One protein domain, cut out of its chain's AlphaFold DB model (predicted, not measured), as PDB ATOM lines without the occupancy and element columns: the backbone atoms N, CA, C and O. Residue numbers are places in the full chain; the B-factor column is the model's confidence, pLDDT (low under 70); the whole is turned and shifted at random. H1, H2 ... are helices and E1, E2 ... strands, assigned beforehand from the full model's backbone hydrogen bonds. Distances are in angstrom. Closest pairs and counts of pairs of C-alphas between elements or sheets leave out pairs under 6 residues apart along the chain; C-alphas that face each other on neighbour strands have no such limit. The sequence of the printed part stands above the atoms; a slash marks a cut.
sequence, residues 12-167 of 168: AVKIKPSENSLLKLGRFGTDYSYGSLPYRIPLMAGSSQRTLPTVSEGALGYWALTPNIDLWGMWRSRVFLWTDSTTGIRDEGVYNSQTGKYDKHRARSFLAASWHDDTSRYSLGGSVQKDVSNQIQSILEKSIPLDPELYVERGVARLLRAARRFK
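Overview. This is residues 12 to 167 of the 168 residues of the protein "Outer membrane porin protein" of Escherichia coli (UniProt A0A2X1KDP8). The picture is a twisted, curled wall of seven strands, one sheet with the loop of residues 30 to 54 folded over one face, and an arm, residues 146 to 167 with H1 in it, that sticks out far from the sheet. Another long loop, residues 81 to 107, lies beyond one end of the strands. The printed part has 156 residues with seven named strands and then one helix, E1 E2 E3 E4 E5 E6 E7 H1; the sheet has that same strand order, is antiparallel throughout, and the class is mixed, helices and strands. The whole is only just loose, close to extended, with a radius of gyration of the C-alphas of 22.3 A, and it spans 79 by 43 by 27 A, a length that the arm makes.

Along the chain. Find C-alpha 12 at (67.881, 31.997, 54.519); there E1 begins and runs to residue 18. E2 follows at residues 21 to 29 and bends by 110 degrees at residue 26. Look next at E3, residues 55 to 66, 28.0 A long, which bends by 89 degrees at residue 58, and at E4, residues 69 to 80, 28.9 A long, which bends by 93 degrees at residue 77. E5 is residues 108 to 116, 25.9 A; E6 is residues 120 to 129, 30.1 A; E7 is residues 133 to 142, 29.7 A, ending at C-alpha 142, (66.421, 1.609, 68.108). H1, residues 148 to 165, runs 26.5 A to C-alpha 165 at (88.358, -24.181, 88.351).

Arrangement. Start at the edge strand E1: it forms a hairpin with E2, with N 13 and O 25 at 2.8 A. The hairpin of E2 and E3 shows N 24 and O 60 at 2.8 A, and that of E3 and E4 shows N 61 and O 73 at 2.8 A. E4 and E5 are a hairpin at 151 degrees between directions, with N 72 and O 112 at 2.8 A. In the hairpin of E5 and E6, N 113 and O 124 are 2.8 A apart; in that of E6 and the other edge strand, E7, N 125 and O 137 are 2.9 A apart. The seven strands are a meander, each the antiparallel neighbour of the one before, and the sheet is twisted. Residues 78 to 79 of E4 also pair with residues 90 to 91, antiparallel. H1 is not on the sheet, with 0 pairs of C-alphas within 10 A, and in H1 every O i to N i+4 pair is within hydrogen-bond range.

Size, cuts and confidence. The two C-alphas farthest apart, those of Thr 99 and Lys 167, are 79.6 A apart. Without residues 146 to 167, which stand free, the body spans 52 by 34 by 31 A. The printed part has no cut; the links E2 to E3 and E4 to E5 are long, with 25 and 27 residues. The mean pLDDT of the printed part is 85.8, and it is under 70 at residues 33 to 35, 47 to 49, 105 and 148 to 167.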
ATOM      1  N   ALA A  12      69.196  32.588  54.687       91.19
ATOM      2  CA  ALA A  12      67.881  31.997  54.519       91.19
ATOM      3  C   ALA A  12      66.833  32.784  55.302       91.19
ATOM      4  O   ALA A  12      67.043  33.149  56.458       91.19
ATOM      5  N   VAL A  13      65.683  32.987  54.670       95.19
ATOM      6  CA  VAL A  13      64.477  33.480  55.326       95.19
ATOM      7  C   VAL A  13      63.821  32.307  56.038       95.19
ATOM      8  O   VAL A  13      63.626  31.241  55.450       95.19
ATOM      9  N   LYS A  14      63.497  32.500  57.316       94.62
ATOM     10  CA  LYS A  14      62.860  31.494  58.165       94.62
ATOM     11  C   LYS A  14      61.439  31.937  58.490       94.62
ATOM     12  O   LYS A  14      61.252  32.935  59.173       94.62
ATOM     13  N   ILE A  15      60.459  31.169  58.033       96.06
ATOM     14  CA  ILE A  15      59.039  31.390  58.293       96.06
ATOM     15  C   ILE A  15      58.578  30.287  59.243       96.06
ATOM     16  O   ILE A  15      58.738  29.102  58.952       96.06
ATOM     17  N   LYS A  16      58.031  30.674  60.395       95.44
ATOM     18  CA  LYS A  16      57.480  29.760  61.401       95.44
ATOM     19  C   LYS A  16      56.010  30.103  61.647       95.44
ATOM     20  O   LYS A  16      55.738  30.960  62.481       95.44
ATOM     21  N   PRO A  17      55.070  29.485  60.917       90.25
ATOM     22  CA  PRO A  17      53.643  29.730  61.133       90.25
ATOM     23  C   PRO A  17      53.137  29.231  62.497       90.25
ATOM     24  O   PRO A  17      52.162  29.754  63.020       90.25
ATOM     25  N   SER A  18      53.790  28.215  63.067       93.75
ATOM     26  CA  SER A  18      53.487  27.621  64.373       93.75
ATOM     27  C   SER A  18      54.736  26.945  64.946       93.75
ATOM     28  O   SER A  18      55.736  26.799  64.235       93.75
ATOM     29  N   GLU A  19      54.672  26.464  66.188       91.81
ATOM     30  CA  GLU A  19      55.744  25.647  66.786       91.81
ATOM     31  C   GLU A  19      55.948  24.306  66.059       91.81
ATOM     32  O   GLU A  19      57.055  23.770  66.029       91.81
ATOM     33  N   ASN A  20      54.911  23.806  65.382       94.00
ATOM     34  CA  ASN A  20      54.934  22.516  64.693       94.00
ATOM     35  C   ASN A  20      55.332  22.629  63.220       94.00
ATOM     36  O   ASN A  20      55.369  21.620  62.525       94.00
ATOM     37  N   SER A  21      55.599  23.829  62.703       94.88
ATOM     38  CA  SER A  21      55.812  24.035  61.268       94.88
ATOM     39  C   SER A  21      56.914  25.042  60.990       94.88
ATOM     40  O   SER A  21      56.978  26.109  61.603       94.88
ATOM     41  N   LEU A  22      57.752  24.739  60.008       94.88
ATOM     42  CA  LEU A  22      58.875  25.577  59.633       94.88
ATOM     43  C   LEU A  22      59.081  25.533  58.122       94.88
ATOM     44  O   LEU A  22      59.159  24.460  57.537       94.88
ATOM     45  N   LEU A  23      59.275  26.699  57.517       96.06
ATOM     46  CA  LEU A  23      59.738  26.846  56.145       96.06
ATOM     47  C   LEU A  23      61.014  27.691  56.128       96.06
ATOM     48  O   LEU A  23      61.071  28.781  56.697       96.06
ATOM     49  N   LYS A  24      62.059  27.186  55.477       95.12
ATOM     50  CA  LYS A  24      63.302  27.907  55.199       95.12
ATOM     51  C   LYS A  24      63.438  28.094  53.696       95.12
ATOM     52  O   LYS A  24      63.330  27.119  52.959       95.12
ATOM     53  N   LEU A  25      63.716  29.318  53.263       96.12
ATOM     54  CA  LEU A  25      63.952  29.673  51.863       96.12
ATOM     55  C   LEU A  25      65.327  30.329  51.732       96.12
ATOM     56  O   LEU A  25      65.613  31.283  52.448       96.12
ATOM     57  N   GLY A  26      66.175  29.835  50.835       94.25
ATOM     58  CA  GLY A  26      67.544  30.323  50.642       94.25
ATOM     59  C   GLY A  26      68.581  29.238  50.912       94.25
ATOM     60  O   GLY A  26      68.343  28.074  50.603       94.25
ATOM     61  N   ARG A  27      69.739  29.616  51.466       92.44
ATOM     62  CA  ARG A  27      70.869  28.718  51.756       92.44
ATOM     63  C   ARG A  27      70.846  28.256  53.202       92.44
ATOM     64  O   ARG A  27      70.981  29.072  54.114       92.44
ATOM     65  N   PHE A  28      70.734  26.953  53.410       90.44
ATOM     66  CA  PHE A  28      70.669  26.337  54.731       90.44
ATOM     67  C   PHE A  28      71.531  25.075  54.793       90.44
ATOM     68  O   PHE A  28      71.732  24.385  53.795       90.44
ATOM     69  N   GLY A  29      72.049  24.773  55.983       88.94
ATOM     70  CA  GLY A  29      72.772  23.530  56.217       88.94
ATOM     71  C   GLY A  29      71.825  22.332  56.174       88.94
ATOM     72  O   GLY A  29      70.687  22.421  56.636       88.94
ATOM     73  N   THR A  30      72.299  21.209  55.649       88.88
ATOM     74  CA  THR A  30      71.548  19.945  55.624       88.88
ATOM     75  C   THR A  30      72.311  18.800  56.269       88.88
ATOM     76  O   THR A  30      72.018  17.643  56.003       88.88
ATOM     77  N   ASP A  31      73.287  19.091  57.125       84.69
ATOM     78  CA  ASP A  31      73.937  18.044  57.910       84.69
ATOM     79  C   ASP A  31      73.119  17.659  59.144       84.69
ATOM     80  O   ASP A  31      72.502  18.512  59.791       84.69
ATOM     81  N   TYR A  32      73.174  16.371  59.477       76.56
ATOM     82  CA  TYR A  32      72.822  15.853  60.796       76.56
ATOM     83  C   TYR A  32      74.107  15.783  61.646       76.56
ATOM     84  O   TYR A  32      75.195  15.613  61.098       76.56
ATOM     85  N   SER A  33      74.001  15.970  62.963       64.12
ATOM     86  CA  SER A  33      75.105  16.123  63.942       64.12
ATOM     87  C   SER A  33      75.630  17.552  64.132       64.12
ATOM     88  O   SER A  33      75.389  18.133  65.184       64.12
ATOM     89  N   TYR A  34      76.322  18.141  63.151       59.44
ATOM     90  CA  TYR A  34      76.874  19.509  63.269       59.44
ATOM     91  C   TYR A  34      76.023  20.578  62.563       59.44
ATOM     92  O   TYR A  34      76.346  21.765  62.602       59.44
ATOM     93  N   GLY A  35      74.963  20.155  61.869       61.41
ATOM     94  CA  GLY A  35      74.182  20.996  60.969       61.41
ATOM     95  C   GLY A  35      72.802  21.388  61.482       61.41
ATOM     96  O   GLY A  35      72.507  21.398  62.670       61.41
ATOM     97  N   SER A  36      71.944  21.779  60.540       73.44
ATOM     98  CA  SER A  36      70.626  22.352  60.831       73.44
ATOM     99  C   SER A  36      69.491  21.328  60.927       73.44
ATOM    100  O   SER A  36      68.345  21.754  61.110       73.44
ATOM    101  N   LEU A  37      69.771  20.032  60.741       87.75
ATOM    102  CA  LEU A  37      68.771  18.968  60.826       87.75
ATOM    103  C   LEU A  37      68.851  18.274  62.196       87.75
ATOM    104  O   LEU A  37      69.952  17.934  62.629       87.75
ATOM    105  N   PRO A  38      67.709  18.042  62.869       88.31
ATOM    106  CA  PRO A  38      67.686  17.486  64.226       88.31
ATOM    107  C   PRO A  38      68.107  16.011  64.292       88.31
ATOM    108  O   PRO A  38      68.520  15.532  65.341       88.31
ATOM    109  N   TYR A  39      68.002  15.287  63.181       90.19
ATOM    110  CA  TYR A  39      68.391  13.887  63.045       90.19
ATOM    111  C   TYR A  39      68.664  13.573  61.569       90.19
ATOM    112  O   TYR A  39      68.528  14.430  60.687       90.19
ATOM    113  N   ARG A  40      69.049  12.328  61.281       90.00
ATOM    114  CA  ARG A  40      69.307  11.867  59.918       90.00
ATOM    115  C   ARG A  40      68.000  11.658  59.142       90.00
ATOM    116  O   ARG A  40      67.410  10.586  59.175       90.00
ATOM    117  N   ILE A  41      67.565  12.678  58.408       93.75
ATOM    118  CA  ILE A  41      66.384  12.592  57.534       93.75
ATOM    119  C   ILE A  41      66.769  11.905  56.208       93.75
ATOM    120  O   ILE A  41      67.728  12.354  55.568       93.75
ATOM    121  N   PRO A  42      66.052  10.855  55.756       93.88
ATOM    122  CA  PRO A  42      66.398  10.113  54.543       93.88
ATOM    123  C   PRO A  42      66.635  11.018  53.330       93.88
ATOM    124  O   PRO A  42      65.832  11.904  53.041       93.88
ATOM    125  N   LEU A  43      67.745  10.789  52.621       92.19
ATOM    126  CA  LEU A  43      68.179  11.479  51.392       92.19
ATOM    127  C   LEU A  43      68.410  13.003  51.491       92.19
ATOM    128  O   LEU A  43      69.043  13.569  50.601       92.19
ATOM    129  N   MET A  44      67.950  13.672  52.552       92.31
ATOM    130  CA  MET A  44      68.175  15.101  52.798       92.31
ATOM    131  C   MET A  44      69.433  15.345  53.632       92.31
ATOM    132  O   MET A  44      70.141  16.324  53.404       92.31
ATOM    133  N   ALA A  45      69.706  14.452  54.587       85.69
ATOM    134  CA  ALA A  45      70.840  14.563  55.491       85.69
ATOM    135  C   ALA A  45      72.183  14.312  54.780       85.69
ATOM    136  O   ALA A  45      72.445  13.217  54.281       85.69
ATOM    137  N   GLY A  46      73.055  15.320  54.798       77.75
ATOM    138  CA  GLY A  46      74.483  15.195  54.520       77.75
ATOM    139  C   GLY A  46      75.263  14.793  55.773       77.75
ATOM    140  O   GLY A  46      74.790  14.960  56.895       77.75
ATOM    141  N   SER A  47      76.458  14.238  55.593       66.44
ATOM    142  CA  SER A  47      77.388  13.986  56.697       66.44
ATOM    143  C   SER A  47      78.533  14.996  56.642       66.44
ATOM    144  O   SER A  47      79.278  15.004  55.657       66.44
ATOM    145  N   SER A  48      78.735  15.780  57.707       59.72
ATOM    146  CA  SER A  48      79.893  16.678  57.859       59.72
ATOM    147  C   SER A  48      81.180  15.884  58.146       59.72
ATOM    148  O   SER A  48      81.762  15.964  59.220       59.72
ATOM    149  N   GLN A  49      81.639  15.072  57.191       63.12
ATOM    150  CA  GLN A  49      82.922  14.354  57.297       63.12
ATOM    151  C   GLN A  49      84.134  15.273  57.046       63.12
ATOM    152  O   GLN A  49      85.283  14.848  57.165       63.12
ATOM    153  N   ARG A  50      83.892  16.529  56.652       71.25
ATOM    154  CA  ARG A  50      84.899  17.549  56.337       71.25
ATOM    155  C   ARG A  50      84.542  18.876  57.011       71.25
ATOM    156  O   ARG A  50      83.438  19.045  57.513       71.25
ATOM    157  N   THR A  51      85.494  19.808  56.993       76.31
ATOM    158  CA  THR A  51      85.466  21.086  57.726       76.31
ATOM    159  C   THR A  51      84.275  21.984  57.392       76.31
ATOM    160  O   THR A  51      83.863  22.773  58.235       76.31
ATOM    161  N   LEU A  52      83.737  21.893  56.171       79.88
ATOM    162  CA  LEU A  52      82.579  22.679  55.754       79.88
ATOM    163  C   LEU A  52      81.314  21.823  55.704       79.88
ATOM    164  O   LEU A  52      81.374  20.690  55.215       79.88
ATOM    165  N   PRO A  53      80.177  22.368  56.169       81.44
ATOM    166  CA  PRO A  53      78.926  21.641  56.179       81.44
ATOM    167  C   PRO A  53      78.361  21.463  54.769       81.44
ATOM    168  O   PRO A  53      78.617  22.272  53.875       81.44
ATOM    169  N   THR A  54      77.518  20.449  54.592       87.50
ATOM    170  CA  THR A  54      76.667  20.334  53.410       87.50
ATOM    171  C   THR A  54      75.656  21.471  53.427       87.50
ATOM    172  O   THR A  54      74.881  21.618  54.378       87.50
ATOM    173  N   VAL A  55      75.633  22.262  52.357       89.62
ATOM    174  CA  VAL A  55      74.687  23.370  52.201       89.62
ATOM    175  C   VAL A  55      73.774  23.080  51.032       89.62
ATOM    176  O   VAL A  55      74.224  22.716  49.949       89.62
ATOM    177  N   SER A  56      72.487  23.293  51.250       92.06
ATOM    178  CA  SER A  56      71.470  23.245  50.217       92.06
ATOM    179  C   SER A  56      70.915  24.645  49.999       92.06
ATOM    180  O   SER A  56      70.704  25.398  50.951       92.06
ATOM    181  N   GLU A  57      70.676  24.998  48.741       93.94
ATOM    182  CA  GLU A  57      69.911  26.183  48.390       93.94
ATOM    183  C   GLU A  57      68.579  25.797  47.760       93.94
ATOM    184  O   GLU A  57      68.526  25.015  46.805       93.94
ATOM    185  N   GLY A  58      67.510  26.381  48.290       94.69
ATOM    186  CA  GLY A  58      66.156  26.196  47.796       94.69
ATOM    187  C   GLY A  58      65.144  26.401  48.911       94.69
ATOM    188  O   GLY A  58      65.173  27.430  49.587       94.69
ATOM    189  N   ALA A  59      64.267  25.422  49.102       96.12
ATOM    190  CA  ALA A  59      63.239  25.428  50.130       96.12
ATOM    191  C   ALA A  59      63.330  24.171  50.999       96.12
ATOM    192  O   ALA A  59      63.465  23.069  50.474       96.12
ATOM    193  N   LEU A  60      63.218  24.333  52.315       96.31
ATOM    194  CA  LEU A  60      63.106  23.241  53.282       96.31
ATOM    195  C   LEU A  60      61.884  23.477  54.162       96.31
ATOM    196  O   LEU A  60      61.817  24.477  54.875       96.31
ATOM    197  N   GLY A  61      60.945  22.545  54.107       96.19
ATOM    198  CA  GLY A  61      59.745  22.497  54.920       96.19
ATOM    199  C   GLY A  61      59.828  21.394  55.969       96.19
ATOM    200  O   GLY A  61      60.331  20.301  55.704       96.19
ATOM    201  N   TYR A  62      59.294  21.690  57.144       95.75
ATOM    202  CA  TYR A  62      59.075  20.762  58.241       95.75
ATOM    203  C   TYR A  62      57.662  20.946  58.779       95.75
ATOM    204  O   TYR A  62      57.202  22.083  58.933       95.75
ATOM    205  N   TRP A  63      57.012  19.832  59.091       97.38
ATOM    206  CA  TRP A  63      55.744  19.802  59.793       97.38
ATOM    207  C   TRP A  63      55.680  18.601  60.742       97.38
ATOM    208  O   TRP A  63      55.680  17.457  60.296       97.38
ATOM    209  N   ALA A  64      55.587  18.864  62.042       96.56
ATOM    210  CA  ALA A  64      55.202  17.876  63.044       96.56
ATOM    211  C   ALA A  64      53.692  17.612  62.904       96.56
ATOM    212  O   ALA A  64      52.864  18.427  63.323       96.56
ATOM    213  N   LEU A  65      53.329  16.504  62.255       94.75
ATOM    214  CA  LEU A  65      51.933  16.117  62.035       94.75
ATOM    215  C   LEU A  65      51.278  15.664  63.347       94.75
ATOM    216  O   LEU A  65      50.111  15.951  63.600       94.75
ATOM    217  N   THR A  66      52.049  14.970  64.185       95.75
ATOM    218  CA  THR A  66      51.705  14.580  65.561       95.75
ATOM    219  C   THR A  66      52.968  14.694  66.428       95.75
ATOM    220  O   THR A  66      54.051  14.846  65.861       95.75
ATOM    221  N   PRO A  67      52.896  14.553  67.766       95.38
ATOM    222  CA  PRO A  67      54.093  14.517  68.616       95.38
ATOM    223  C   PRO A  67      55.109  13.416  68.266       95.38
ATOM    224  O   PRO A  67      56.243  13.471  68.727       95.38
ATOM    225  N   ASN A  68      54.701  12.417  67.476       97.69
ATOM    226  CA  ASN A  68      55.515  11.262  67.106       97.69
ATOM    227  C   ASN A  68      55.743  11.145  65.596       97.69
ATOM    228  O   ASN A  68      56.356  10.170  65.175       97.69
ATOM    229  N   ILE A  69      55.200  12.047  64.768       97.56
ATOM    230  CA  ILE A  69      55.290  11.957  63.303       97.56
ATOM    231  C   ILE A  69      55.742  13.293  62.727       97.56
ATOM    232  O   ILE A  69      54.994  14.270  62.746       97.56
ATOM    233  N   ASP A  70      56.919  13.273  62.111       97.06
ATOM    234  CA  ASP A  70      57.529  14.390  61.404       97.06
ATOM    235  C   ASP A  70      57.396  14.210  59.889       97.06
ATOM    236  O   ASP A  70      57.740  13.156  59.344       97.06
ATOM    237  N   LEU A  71      56.986  15.264  59.189       97.81
ATOM    238  CA  LEU A  71      57.045  15.375  57.735       97.81
ATOM    239  C   LEU A  71      58.095  16.403  57.329       97.81
ATOM    240  O   LEU A  71      58.138  17.522  57.840       97.81
ATOM    241  N   TRP A  72      58.913  16.030  56.353       97.56
ATOM    242  CA  TRP A  72      59.948  16.875  55.777       97.56
ATOM    243  C   TRP A  72      59.786  16.935  54.271       97.56
ATOM    244  O   TRP A  72      59.634  15.912  53.605       97.56
ATOM    245  N   GLY A  73      59.875  18.140  53.729       97.38
ATOM    246  CA  GLY A  73      59.913  18.382  52.296       97.38
ATOM    247  C   GLY A  73      61.107  19.256  51.969       97.38
ATOM    248  O   GLY A  73      61.384  20.221  52.675       97.38
ATOM    249  N   MET A  74      61.818  18.949  50.894       96.94
ATOM    250  CA  MET A  74      62.892  19.815  50.427       96.94
ATOM    251  C   MET A  74      62.856  19.915  48.913       96.94
ATOM    252  O   MET A  74      62.637  18.934  48.211       96.94
ATOM    253  N   TRP A  75      63.114  21.112  48.411       95.75
ATOM    254  CA  TRP A  75      63.386  21.360  47.008       95.75
ATOM    255  C   TRP A  75      64.733  22.061  46.919       95.75
ATOM    256  O   TRP A  75      64.932  23.098  47.553       95.75
ATOM    257  N   ARG A  76      65.670  21.482  46.169       94.06
ATOM    258  CA  ARG A  76      67.055  21.950  46.102       94.06
ATOM    259  C   ARG A  76      67.467  22.221  44.665       94.06
ATOM    260  O   ARG A  76      67.448  21.314  43.835       94.06
ATOM    261  N   SER A  77      67.884  23.454  44.399       93.06
ATOM    262  CA  SER A  77      68.396  23.887  43.094       93.06
ATOM    263  C   SER A  77      69.917  23.990  43.061       93.06
ATOM    264  O   SER A  77      70.516  23.772  42.011       93.06
ATOM    265  N   ARG A  78      70.551  24.300  44.198       92.06
ATOM    266  CA  ARG A  78      72.010  24.356  44.336       92.06
ATOM    267  C   ARG A  78      72.469  23.625  45.584       92.06
ATOM    268  O   ARG A  78      71.736  23.534  46.570       92.06
ATOM    269  N   VAL A  79      73.689  23.115  45.545       90.44
ATOM    270  CA  VAL A  79      74.281  22.345  46.631       90.44
ATOM    271  C   VAL A  79      75.767  22.653  46.760       90.44
ATOM    272  O   VAL A  79      76.450  22.964  45.786       90.44
ATOM    273  N   PHE A  80      76.260  22.553  47.983       89.38
ATOM    274  CA  PHE A  80      77.670  22.403  48.287       89.38
ATOM    275  C   PHE A  80      77.848  21.081  49.029       89.38
ATOM    276  O   PHE A  80      77.311  20.910  50.126       89.38
ATOM    277  N   LEU A  81      78.564  20.146  48.412       84.88
ATOM    278  CA  LEU A  81      79.026  18.907  49.028       84.88
ATOM    279  C   LEU A  81      80.502  19.037  49.418       84.88
ATOM    280  O   LEU A  81      81.220  19.921  48.959       84.88
ATOM    281  N   TRP A  82      80.995  18.089  50.213       76.38
ATOM    282  CA  TRP A  82      82.397  18.056  50.640       76.38
ATOM    283  C   TRP A  82      83.411  17.999  49.478       76.38
ATOM    284  O   TRP A  82      84.554  18.419  49.648       76.38
ATOM    285  N   THR A  83      83.010  17.504  48.301       77.88
ATOM    286  CA  THR A  83      83.827  17.473  47.072       77.88
ATOM    287  C   THR A  83      83.911  18.818  46.355       77.88
ATOM    288  O   THR A  83      84.739  18.985  45.465       77.88
ATOM    289  N   ASP A  84      83.067  19.782  46.721       78.50
ATOM    290  CA  ASP A  84      82.871  21.030  45.978       78.50
ATOM    291  C   ASP A  84      83.785  22.162  46.472       78.50
ATOM    292  O   ASP A  84      83.541  23.344  46.231       78.50
ATOM    293  N   SER A  85      84.883  21.821  47.153       71.81
ATOM    294  CA  SER A  85      85.808  22.801  47.730       71.81
ATOM    295  C   SER A  85      86.442  23.736  46.687       71.81
ATOM    296  O   SER A  85      86.816  24.862  46.989       71.81
ATOM    297  N   THR A  86      86.541  23.324  45.426       72.00
ATOM    298  CA  THR A  86      87.129  24.150  44.358       72.00
ATOM    299  C   THR A  86      86.102  24.962  43.567       72.00
ATOM    300  O   THR A  86      86.484  25.914  42.874       72.00
ATOM    301  N   THR A  87      84.821  24.601  43.675       75.19
ATOM    302  CA  THR A  87      83.702  25.126  42.878       75.19
ATOM    303  C   THR A  87      82.754  26.005  43.696       75.19
ATOM    304  O   THR A  87      82.155  26.922  43.139       75.19
ATOM    305  N   GLY A  88      82.663  25.789  45.011       82.88
ATOM    306  CA  GLY A  88      81.710  26.477  45.879       82.88
ATOM    307  C   GLY A  88      80.284  25.944  45.703       82.88
ATOM    308  O   GLY A  88      80.078  24.828  45.233       82.88
ATOM    309  N   ILE A  89      79.280  26.725  46.117       86.75
ATOM    310  CA  ILE A  89      77.870  26.344  45.938       86.75
ATOM    311  C   ILE A  89      77.570  26.291  44.437       86.75
ATOM    312  O   ILE A  89      77.563  27.323  43.763       86.75
ATOM    313  N   ARG A  90      77.299  25.090  43.932       87.25
ATOM    314  CA  ARG A  90      77.077  24.809  42.510       87.25
ATOM    315  C   ARG A  90      75.648  24.366  42.243       87.25
ATOM    316  O   ARG A  90      74.923  23.992  43.162       87.25
ATOM    317  N   ASP A  91      75.252  24.378  40.979       88.31
ATOM    318  CA  ASP A  91      73.955  23.847  40.576       88.31
ATOM    319  C   ASP A  91      73.838  22.346  40.915       88.31
ATOM    320  O   ASP A  91      74.798  21.569  40.808       88.31
ATOM    321  N   GLU A  92      72.653  21.945  41.378       86.81
ATOM    322  CA  GLU A  92      72.298  20.541  41.563       86.81
ATOM    323  C   GLU A  92      72.140  19.897  40.184       86.81
ATOM    324  O   GLU A  92      71.352  20.365  39.366       86.81
ATOM    325  N   GLY A  93      72.862  18.809  39.922       84.19
ATOM    326  CA  GLY A  93      72.864  18.203  38.597       84.19
ATOM    327  C   GLY A  93      74.005  17.223  38.388       84.19
ATOM    328  O   GLY A  93      74.834  17.003  39.275       84.19
ATOM    329  N   VAL A  94      74.038  16.639  37.192       82.56
ATOM    330  CA  VAL A  94      75.119  15.757  36.745       82.56
ATOM    331  C   VAL A  94      76.238  16.611  36.155       82.56
ATOM    332  O   VAL A  94      75.985  17.584  35.440       82.56
ATOM    333  N   TYR A  95      77.482  16.253  36.470       82.25
ATOM    334  CA  TYR A  95      78.654  16.887  35.879       82.25
ATOM    335  C   TYR A  95      78.781  16.492  34.404       82.25
ATOM    336  O   TYR A  95      78.869  15.307  34.083       82.25
ATOM    337  N   ASN A  96      78.817  17.477  33.510       82.81
ATOM    338  CA  ASN A  96      79.076  17.261  32.095       82.81
ATOM    339  C   ASN A  96      80.576  17.447  31.817       82.81
ATOM    340  O   ASN A  96      81.100  18.561  31.874       82.81
ATOM    341  N   SER A  97      81.265  16.354  31.487       83.00
ATOM    342  CA  SER A  97      82.706  16.360  31.208       83.00
ATOM    343  C   SER A  97      83.090  17.106  29.928       83.00
ATOM    344  O   SER A  97      84.219  17.577  29.833       83.00
ATOM    345  N   GLN A  98      82.173  17.252  28.969       86.00
ATOM    346  CA  GLN A  98      82.420  17.954  27.704       86.00
ATOM    347  C   GLN A  98      82.402  19.474  27.888       86.00
ATOM    348  O   GLN A  98      83.166  20.186  27.244       86.00
ATOM    349  N   THR A  99      81.537  19.982  28.770       82.62
ATOM    350  CA  THR A  99      81.390  21.427  29.019       82.62
ATOM    351  C   THR A  99      82.089  21.898  30.295       82.62
ATOM    352  O   THR A  99      82.222  23.103  30.509       82.62
ATOM    353  N   GLY A 100      82.510  20.968  31.158       82.06
ATOM    354  CA  GLY A 100      83.114  21.255  32.461       82.06
ATOM    355  C   GLY A 100      82.146  21.874  33.474       82.06
ATOM    356  O   GLY A 100      82.581  22.453  34.470       82.06
ATOM    357  N   LYS A 101      80.834  21.808  33.216       81.06
ATOM    358  CA  LYS A 101      79.786  22.444  34.026       81.06
ATOM    359  C   LYS A 101      78.772  21.420  34.527       81.06
ATOM    360  O   LYS A 101      78.613  20.341  33.959       81.06
ATOM    361  N   TYR A 102      78.068  21.785  35.593       81.06
ATOM    362  CA  TYR A 102      76.909  21.038  36.073       81.06
ATOM    363  C   TYR A 102      75.664  21.457  35.291       81.06
ATOM    364  O   TYR A 102      75.450  22.648  35.060       81.06
ATOM    365  N   ASP A 103      74.854  20.482  34.880       77.62
ATOM    366  CA  ASP A 103      73.572  20.753  34.233       77.62
ATOM    367  C   ASP A 103      72.565  21.307  35.257       77.62
ATOM    368  O   ASP A 103      72.102  20.590  36.143       77.62
ATOM    369  N   LYS A 104      72.223  22.594  35.121       72.44
ATOM    370  CA  LYS A 104      71.312  23.320  36.018       72.44
ATOM    371  C   LYS A 104      69.838  22.951  35.833       72.44
ATOM    372  O   LYS A 104      69.005  23.334  36.653       72.44
ATOM    373  N   HIS A 105      69.464  22.241  34.771       68.50
ATOM    374  CA  HIS A 105      68.060  22.127  34.373       68.50
ATOM    375  C   HIS A 105      67.167  21.346  35.361       68.50
ATOM    376  O   HIS A 105      65.964  21.233  35.126       68.50
ATOM    377  N   ARG A 106      67.711  20.771  36.445       82.31
ATOM    378  CA  ARG A 106      67.030  19.737  37.238       82.31
ATOM    379  C   ARG A 106      67.246  19.920  38.740       82.31
ATOM    380  O   ARG A 106      68.152  19.327  39.321       82.31
ATOM    381  N   ALA A 107      66.360  20.668  39.390       90.62
ATOM    382  CA  ALA A 107      66.285  20.656  40.849       90.62
ATOM    383  C   ALA A 107      65.911  19.255  41.368       90.62
ATOM    384  O   ALA A 107      65.174  18.513  40.710       90.62
ATOM    385  N   ARG A 108      66.398  18.899  42.561       93.69
ATOM    386  CA  ARG A 108      66.011  17.657  43.241       93.69
ATOM    387  C   ARG A 108      64.947  17.953  44.287       93.69
ATOM    388  O   ARG A 108      65.105  18.859  45.106       93.69
ATOM    389  N   SER A 109      63.876  17.171  44.252       96.12
ATOM    390  CA  SER A 109      62.803  17.218  45.242       96.12
ATOM    391  C   SER A 109      62.922  16.035  46.187       96.12
ATOM    392  O   SER A 109      63.296  14.941  45.768       96.12
ATOM    393  N   PHE A 110      62.600  16.258  47.452       97.19
ATOM    394  CA  PHE A 110      62.703  15.280  48.521       97.19
ATOM    395  C   PHE A 110      61.434  15.327  49.357       97.19
ATOM    396  O   PHE A 110      60.927  16.409  49.663       97.19
ATOM    397  N   LEU A 111      60.975  14.157  49.777       98.12
ATOM    398  CA  LEU A 111      59.892  14.008  50.735       98.12
ATOM    399  C   LEU A 111      60.267  12.888  51.697       98.12
ATOM    400  O   LEU A 111      60.687  11.817  51.260       98.12
ATOM    401  N   ALA A 112      60.132  13.132  52.992       98.06
ATOM    402  CA  ALA A 112      60.392  12.131  54.010       98.06
ATOM    403  C   ALA A 112      59.378  12.232  55.146       98.06
ATOM    404  O   ALA A 112      58.933  13.321  55.505       98.06
ATOM    405  N   ALA A 113      59.058  11.083  55.721       98.19
ATOM    406  CA  ALA A 113      58.290  10.951  56.942       98.19
ATOM    407  C   ALA A 113      59.132  10.202  57.976       98.19
ATOM    408  O   ALA A 113      59.911   9.307  57.632       98.19
ATOM    409  N   SER A 114      58.988  10.572  59.241       97.81
ATOM    410  CA  SER A 114      59.660   9.912  60.354       97.81
ATOM    411  C   SER A 114      58.668   9.712  61.481       97.81
ATOM    412  O   SER A 114      58.053  10.676  61.922       97.81
ATOM    413  N   TRP A 115      58.515   8.474  61.936       98.12
ATOM    414  CA  TRP A 115      57.887   8.184  63.214       98.12
ATOM    415  C   TRP A 115      58.964   8.060  64.290       98.12
ATOM    416  O   TRP A 115      60.032   7.500  64.018       98.12
ATOM    417  N   HIS A 116      58.703   8.548  65.498       97.38
ATOM    418  CA  HIS A 116      59.630   8.409  66.613       97.38
ATOM    419  C   HIS A 116      58.943   8.306  67.980       97.38
ATOM    420  O   HIS A 116      57.866   8.856  68.209       97.38
ATOM    421  N   ASP A 117      59.634   7.649  68.905       96.12
ATOM    422  CA  ASP A 117      59.397   7.686  70.348       96.12
ATOM    423  C   ASP A 117      60.721   7.983  71.079       96.12
ATOM    424  O   ASP A 117      61.719   8.344  70.449       96.12
ATOM    425  N   ASP A 118      60.746   7.838  72.404       94.00
ATOM    426  CA  ASP A 118      61.933   8.117  73.227       94.00
ATOM    427  C   ASP A 118      63.122   7.179  72.941       94.00
ATOM    428  O   ASP A 118      64.264   7.478  73.291       94.00
ATOM    429  N   THR A 119      62.879   6.027  72.313       94.31
ATOM    430  CA  THR A 119      63.876   4.966  72.093       94.31
ATOM    431  C   THR A 119      64.052   4.581  70.630       94.31
ATOM    432  O   THR A 119      64.952   3.809  70.311       94.31
ATOM    433  N   SER A 120      63.205   5.059  69.729       96.44
ATOM    434  CA  SER A 120      63.071   4.508  68.385       96.44
ATOM    435  C   SER A 120      62.798   5.610  67.380       96.44
ATOM    436  O   SER A 120      62.047   6.544  67.652       96.44
ATOM    437  N   ARG A 121      63.349   5.460  66.176       97.31
ATOM    438  CA  ARG A 121      62.996   6.291  65.029       97.31
ATOM    439  C   ARG A 121      62.952   5.445  63.765       97.31
ATOM    440  O   ARG A 121      63.900   4.737  63.437       97.31
ATOM    441  N   TYR A 122      61.847   5.543  63.037       97.94
ATOM    442  CA  TYR A 122      61.635   4.859  61.768       97.94
ATOM    443  C   TYR A 122      61.313   5.894  60.707       97.94
ATOM    444  O   TYR A 122      60.318   6.607  60.799       97.94
ATOM    445  N   SER A 123      62.172   5.994  59.701       97.94
ATOM    446  CA  SER A 123      62.053   7.014  58.666       97.94
ATOM    447  C   SER A 123      61.988   6.387  57.288       97.94
ATOM    448  O   SER A 123      62.740   5.463  56.985       97.94
ATOM    449  N   LEU A 124      61.132   6.938  56.435       98.25
ATOM    450  CA  LEU A 124      61.038   6.607  55.020       98.25
ATOM    451  C   LEU A 124      61.072   7.905  54.227       98.25
ATOM    452  O   LEU A 124      60.351   8.850  54.539       98.25
ATOM    453  N   GLY A 125      61.891   7.957  53.187       97.88
ATOM    454  CA  GLY A 125      61.896   9.093  52.286       97.88
ATOM    455  C   GLY A 125      62.269   8.720  50.870       97.88
ATOM    456  O   GLY A 125      62.861   7.673  50.603       97.88
ATOM    457  N   GLY A 126      61.900   9.609  49.962       97.69
ATOM    458  CA  GLY A 126      62.198   9.522  48.549       97.69
ATOM    459  C   GLY A 126      62.790  10.824  48.038       97.69
ATOM    460  O   GLY A 126      62.544  11.905  48.580       97.69
ATOM    461  N   SER A 127      63.570  10.718  46.971       96.62
ATOM    462  CA  SER A 127      64.016  11.873  46.205       96.62
ATOM    463  C   SER A 127      63.846  11.625  44.718       96.62
ATOM    464  O   SER A 127      64.075  10.512  44.240       96.62
ATOM    465  N   VAL A 128      63.449  12.671  44.006       95.44
ATOM    466  CA  VAL A 128      63.230  12.662  42.563       95.44
ATOM    467  C   VAL A 128      64.021  13.807  41.960       95.44
ATOM    468  O   VAL A 128      63.863  14.969  42.347       95.44
ATOM    469  N   GLN A 129      64.861  13.480  40.988       93.06
ATOM    470  CA  GLN A 129      65.501  14.444  40.113       93.06
ATOM    471  C   GLN A 129      65.267  14.009  38.674       93.06
ATOM    472  O   GLN A 129      65.744  12.957  38.239       93.06
ATOM    473  N   LYS A 130      64.514  14.834  37.944       89.44
ATOM    474  CA  LYS A 130      64.116  14.563  36.563       89.44
ATOM    475  C   LYS A 130      65.337  14.202  35.711       89.44
ATOM    476  O   LYS A 130      66.354  14.886  35.787       89.44
ATOM    477  N   ASP A 131      65.220  13.133  34.925       86.81
ATOM    478  CA  ASP A 131      66.241  12.638  33.990       86.81
ATOM    479  C   ASP A 131      67.607  12.304  34.638       86.81
ATOM    480  O   ASP A 131      68.625  12.236  33.947       86.81
ATOM    481  N   VAL A 132      67.651  12.127  35.967       87.94
ATOM    482  CA  VAL A 132      68.860  11.747  36.722       87.94
ATOM    483  C   VAL A 132      68.594  10.512  37.569       87.94
ATOM    484  O   VAL A 132      69.227   9.481  37.358       87.94
ATOM    485  N   SER A 133      67.683  10.601  38.541       90.69
ATOM    486  CA  SER A 133      67.426   9.495  39.461       90.69
ATOM    487  C   SER A 133      66.117   9.640  40.233       90.69
ATOM    488  O   SER A 133      65.636  10.738  40.519       90.69
ATOM    489  N   ASN A 134      65.589   8.482  40.622       95.25
ATOM    490  CA  ASN A 134      64.598   8.332  41.675       95.25
ATOM    491  C   ASN A 134      65.225   7.438  42.742       95.25
ATOM    492  O   ASN A 134      65.766   6.380  42.420       95.25
ATOM    493  N   GLN A 135      65.198   7.870  43.995       96.38
ATOM    494  CA  GLN A 135      65.779   7.127  45.109       96.38
ATOM    495  C   GLN A 135      64.761   7.010  46.229       96.38
ATOM    496  O   GLN A 135      63.993   7.941  46.465       96.38
ATOM    497  N   ILE A 136      64.793   5.884  46.929       97.38
ATOM    498  CA  ILE A 136      64.008   5.619  48.131       97.38
ATOM    499  C   ILE A 136      64.982   5.130  49.196       97.38
ATOM    500  O   ILE A 136      65.909   4.376  48.898       97.38
ATOM    501  N   GLN A 137      64.794   5.577  50.430       97.81
ATOM    502  CA  GLN A 137      65.609   5.172  51.564       97.81
ATOM    503  C   GLN A 137      64.741   5.022  52.808       97.81
ATOM    504  O   GLN A 137      63.977   5.923  53.159       97.81
ATOM    505  N   SER A 138      64.933   3.909  53.509       97.31
ATOM    506  CA  SER A 138      64.433   3.692  54.862       97.31
ATOM    507  C   SER A 138      65.581   3.710  55.870       97.31
ATOM    508  O   SER A 138      66.669   3.208  55.587       97.31
ATOM    509  N   ILE A 139      65.331   4.261  57.055       96.62
ATOM    510  CA  ILE A 139      66.262   4.271  58.189       96.62
ATOM    511  C   ILE A 139      65.506   3.748  59.411       96.62
ATOM    512  O   ILE A 139      64.418   4.235  59.712       96.62
ATOM    513  N   LEU A 140      66.077   2.751  60.090       96.88
ATOM    514  CA  LEU A 140      65.509   2.130  61.284       96.88
ATOM    515  C   LEU A 140      66.509   2.263  62.433       96.88
ATOM    516  O   LEU A 140      67.619   1.739  62.347       96.88
ATOM    517  N   GLU A 141      66.115   2.958  63.493       95.44
ATOM    518  CA  GLU A 141      66.951   3.240  64.660       95.44
ATOM    519  C   GLU A 141      66.217   2.794  65.930       95.44
ATOM    520  O   GLU A 141      65.033   3.085  66.112       95.44
ATOM    521  N   LYS A 142      66.918   2.064  66.805       94.94
ATOM    522  CA  LYS A 142      66.421   1.609  68.108       94.94
ATOM    523  C   LYS A 142      67.552   1.691  69.129       94.94
ATOM    524  O   LYS A 142      68.593   1.060  68.956       94.94
ATOM    525  N   SER A 143      67.323   2.435  70.197       93.25
ATOM    526  CA  SER A 143      68.170   2.501  71.379       93.25
ATOM    527  C   SER A 143      67.711   1.444  72.374       93.25
ATOM    528  O   SER A 143      66.552   1.425  72.788       93.25
ATOM    529  N   ILE A 144      68.626   0.556  72.752       91.69
ATOM    530  CA  ILE A 144      68.394  -0.451  73.789       91.69
ATOM    531  C   ILE A 144      69.224  -0.020  75.001       91.69
ATOM    532  O   ILE A 144      70.455  -0.052  74.908       91.69
ATOM    533  N   PRO A 145      68.598   0.422  76.107       84.06
ATOM    534  CA  PRO A 145      69.340   0.762  77.308       84.06
ATOM    535  C   PRO A 145      70.024  -0.499  77.836       84.06
ATOM    536  O   PRO A 145      69.407  -1.557  77.966       84.06
ATOM    537  N   LEU A 146      71.320  -0.391  78.108       82.38
ATOM    538  CA  LEU A 146      72.075  -1.456  78.748       82.38
ATOM    539  C   LEU A 146      71.969  -1.267  80.257       82.38
ATOM    540  O   LEU A 146      72.371  -0.224  80.767       82.38
ATOM    541  N   ASP A 147      71.433  -2.268  80.948       79.06
ATOM    542  CA  ASP A 147      71.419  -2.305  82.406       79.06
ATOM    543  C   ASP A 147      72.851  -2.542  82.925       79.06
ATOM    544  O   ASP A 147      73.422  -3.607  82.655       79.06
ATOM    545  N   PRO A 148      73.462  -1.579  83.642       65.69
ATOM    546  CA  PRO A 148      74.807  -1.737  84.184       65.69
ATOM    547  C   PRO A 148      74.923  -2.911  85.168       65.69
ATOM    548  O   PRO A 148      75.977  -3.553  85.220       65.69
ATOM    549  N   GLU A 149      73.865  -3.230  85.921       62.28
ATOM    550  CA  GLU A 149      73.900  -4.259  86.969       62.28
ATOM    551  C   GLU A 149      74.031  -5.666  86.375       62.28
ATOM    552  O   GLU A 149      74.819  -6.488  86.858       62.28
ATOM    553  N   LEU A 150      73.379  -5.916  85.235       57.09
ATOM    554  CA  LEU A 150      73.426  -7.208  84.547       57.09
ATOM    555  C   LEU A 150      74.837  -7.562  84.030       57.09
ATOM    556  O   LEU A 150      75.197  -8.741  83.929       57.09
ATOM    557  N   TYR A 151      75.657  -6.558  83.690       57.66
ATOM    558  CA  TYR A 151      77.044  -6.758  83.250       57.66
ATOM    559  C   TYR A 151      77.987  -7.047  84.417       57.66
ATOM    560  O   TYR A 151      78.869  -7.904  84.288       57.66
ATOM    561  N   VAL A 152      77.787  -6.379  85.555       60.75
ATOM    562  CA  VAL A 152      78.572  -6.619  86.771       60.75
ATOM    563  C   VAL A 152      78.281  -8.017  87.314       60.75
ATOM    564  O   VAL A 152      79.220  -8.783  87.531       60.75
ATOM    565  N   GLU A 153      77.010  -8.416  87.422       57.69
ATOM    566  CA  GLU A 153      76.646  -9.763  87.879       57.69
ATOM    567  C   GLU A 153      77.204 -10.861  86.968       57.69
ATOM    568  O   GLU A 153      77.788 -11.840  87.444       57.69
ATOM    569  N   ARG A 154      77.092 -10.702  85.640       59.12
ATOM    570  CA  ARG A 154      77.645 -11.679  84.687       59.12
ATOM    571  C   ARG A 154      79.171 -11.722  84.724       59.12
ATOM    572  O   ARG A 154      79.734 -12.813  84.622       59.12
ATOM    573  N   GLY A 155      79.841 -10.581  84.888       64.50
ATOM    574  CA  GLY A 155      81.296 -10.497  85.029       64.50
ATOM    575  C   GLY A 155      81.798 -11.188  86.298       64.50
ATOM    576  O   GLY A 155      82.684 -12.047  86.232       64.50
ATOM    577  N   VAL A 156      81.169 -10.898  87.438       67.25
ATOM    578  CA  VAL A 156      81.486 -11.495  88.744       67.25
ATOM    579  C   VAL A 156      81.189 -12.996  88.748       67.25
ATOM    580  O   VAL A 156      82.032 -13.790  89.167       67.25
ATOM    581  N   ALA A 157      80.055 -13.433  88.192       65.12
ATOM    582  CA  ALA A 157      79.724 -14.853  88.079       65.12
ATOM    583  C   ALA A 157      80.729 -15.627  87.203       65.12
ATOM    584  O   ALA A 157      81.043 -16.787  87.491       65.12
ATOM    585  N   ARG A 158      81.261 -15.002  86.144       67.88
ATOM    586  CA  ARG A 158      82.281 -15.605  85.269       67.88
ATOM    587  C   ARG A 158      83.631 -15.720  85.979       67.88
ATOM    588  O   ARG A 158      84.261 -16.774  85.894       67.88
ATOM    589  N   LEU A 159      84.025 -14.690  86.731       65.81
ATOM    590  CA  LEU A 159      85.230 -14.690  87.569       65.81
ATOM    591  C   LEU A 159      85.154 -15.736  88.686       65.81
ATOM    592  O   LEU A 159      86.094 -16.503  88.872       65.81
ATOM    593  N   LEU A 160      84.016 -15.844  89.376       68.38
ATOM    594  CA  LEU A 160      83.810 -16.838  90.433       68.38
ATOM    595  C   LEU A 160      83.846 -18.276  89.898       68.38
ATOM    596  O   LEU A 160      84.414 -19.158  90.543       68.38
ATOM    597  N   ARG A 161      83.293 -18.535  88.703       67.31
ATOM    598  CA  ARG A 161      83.407 -19.853  88.047       67.31
ATOM    599  C   ARG A 161      84.839 -20.167  87.619       67.31
ATOM    600  O   ARG A 161      85.262 -21.309  87.769       67.31
ATOM    601  N   ALA A 162      85.577 -19.183  87.109       68.19
ATOM    602  CA  ALA A 162      86.984 -19.356  86.755       68.19
ATOM    603  C   ALA A 162      87.833 -19.647  88.002       68.19
ATOM    604  O   ALA A 162      88.559 -20.635  88.024       68.19
ATOM    605  N   ALA A 163      87.660 -18.877  89.078       66.75
ATOM    606  CA  ALA A 163      88.382 -19.067  90.337       66.75
ATOM    607  C   ALA A 163      88.121 -20.443  90.980       66.75
ATOM    608  O   ALA A 163      89.027 -21.024  91.576       66.75
ATOM    609  N   ARG A 164      86.912 -21.003  90.827       69.12
ATOM    610  CA  ARG A 164      86.597 -22.369  91.287       69.12
ATOM    611  C   ARG A 164      87.288 -23.466  90.472       69.12
ATOM    612  O   ARG A 164      87.542 -24.525  91.025       69.12
ATOM    613  N   ARG A 165      87.618 -23.223  89.198       61.81
ATOM    614  CA  ARG A 165      88.358 -24.181  88.351       61.81
ATOM    615  C   ARG A 165      89.863 -24.220  88.627       61.81
ATOM    616  O   ARG A 165      90.500 -25.185  88.244       61.81
ATOM    617  N   PHE A 166      90.421 -23.200  89.277       57.22
ATOM    618  CA  PHE A 166      91.845 -23.148  89.639       57.22
ATOM    619  C   PHE A 166      92.144 -23.669  91.056       57.22
ATOM    620  O   PHE A 166      93.300 -23.682  91.463       57.22
ATOM    621  N   LYS A 167      91.119 -24.071  91.821       56.75
ATOM    622  CA  LYS A 167      91.256 -24.623  93.182       56.75
ATOM    623  C   LYS A 167      91.050 -26.148  93.261       56.75
ATOM    624  O   LYS A 167      90.893 -26.656  94.368       56.75
TER     625      LYS A 167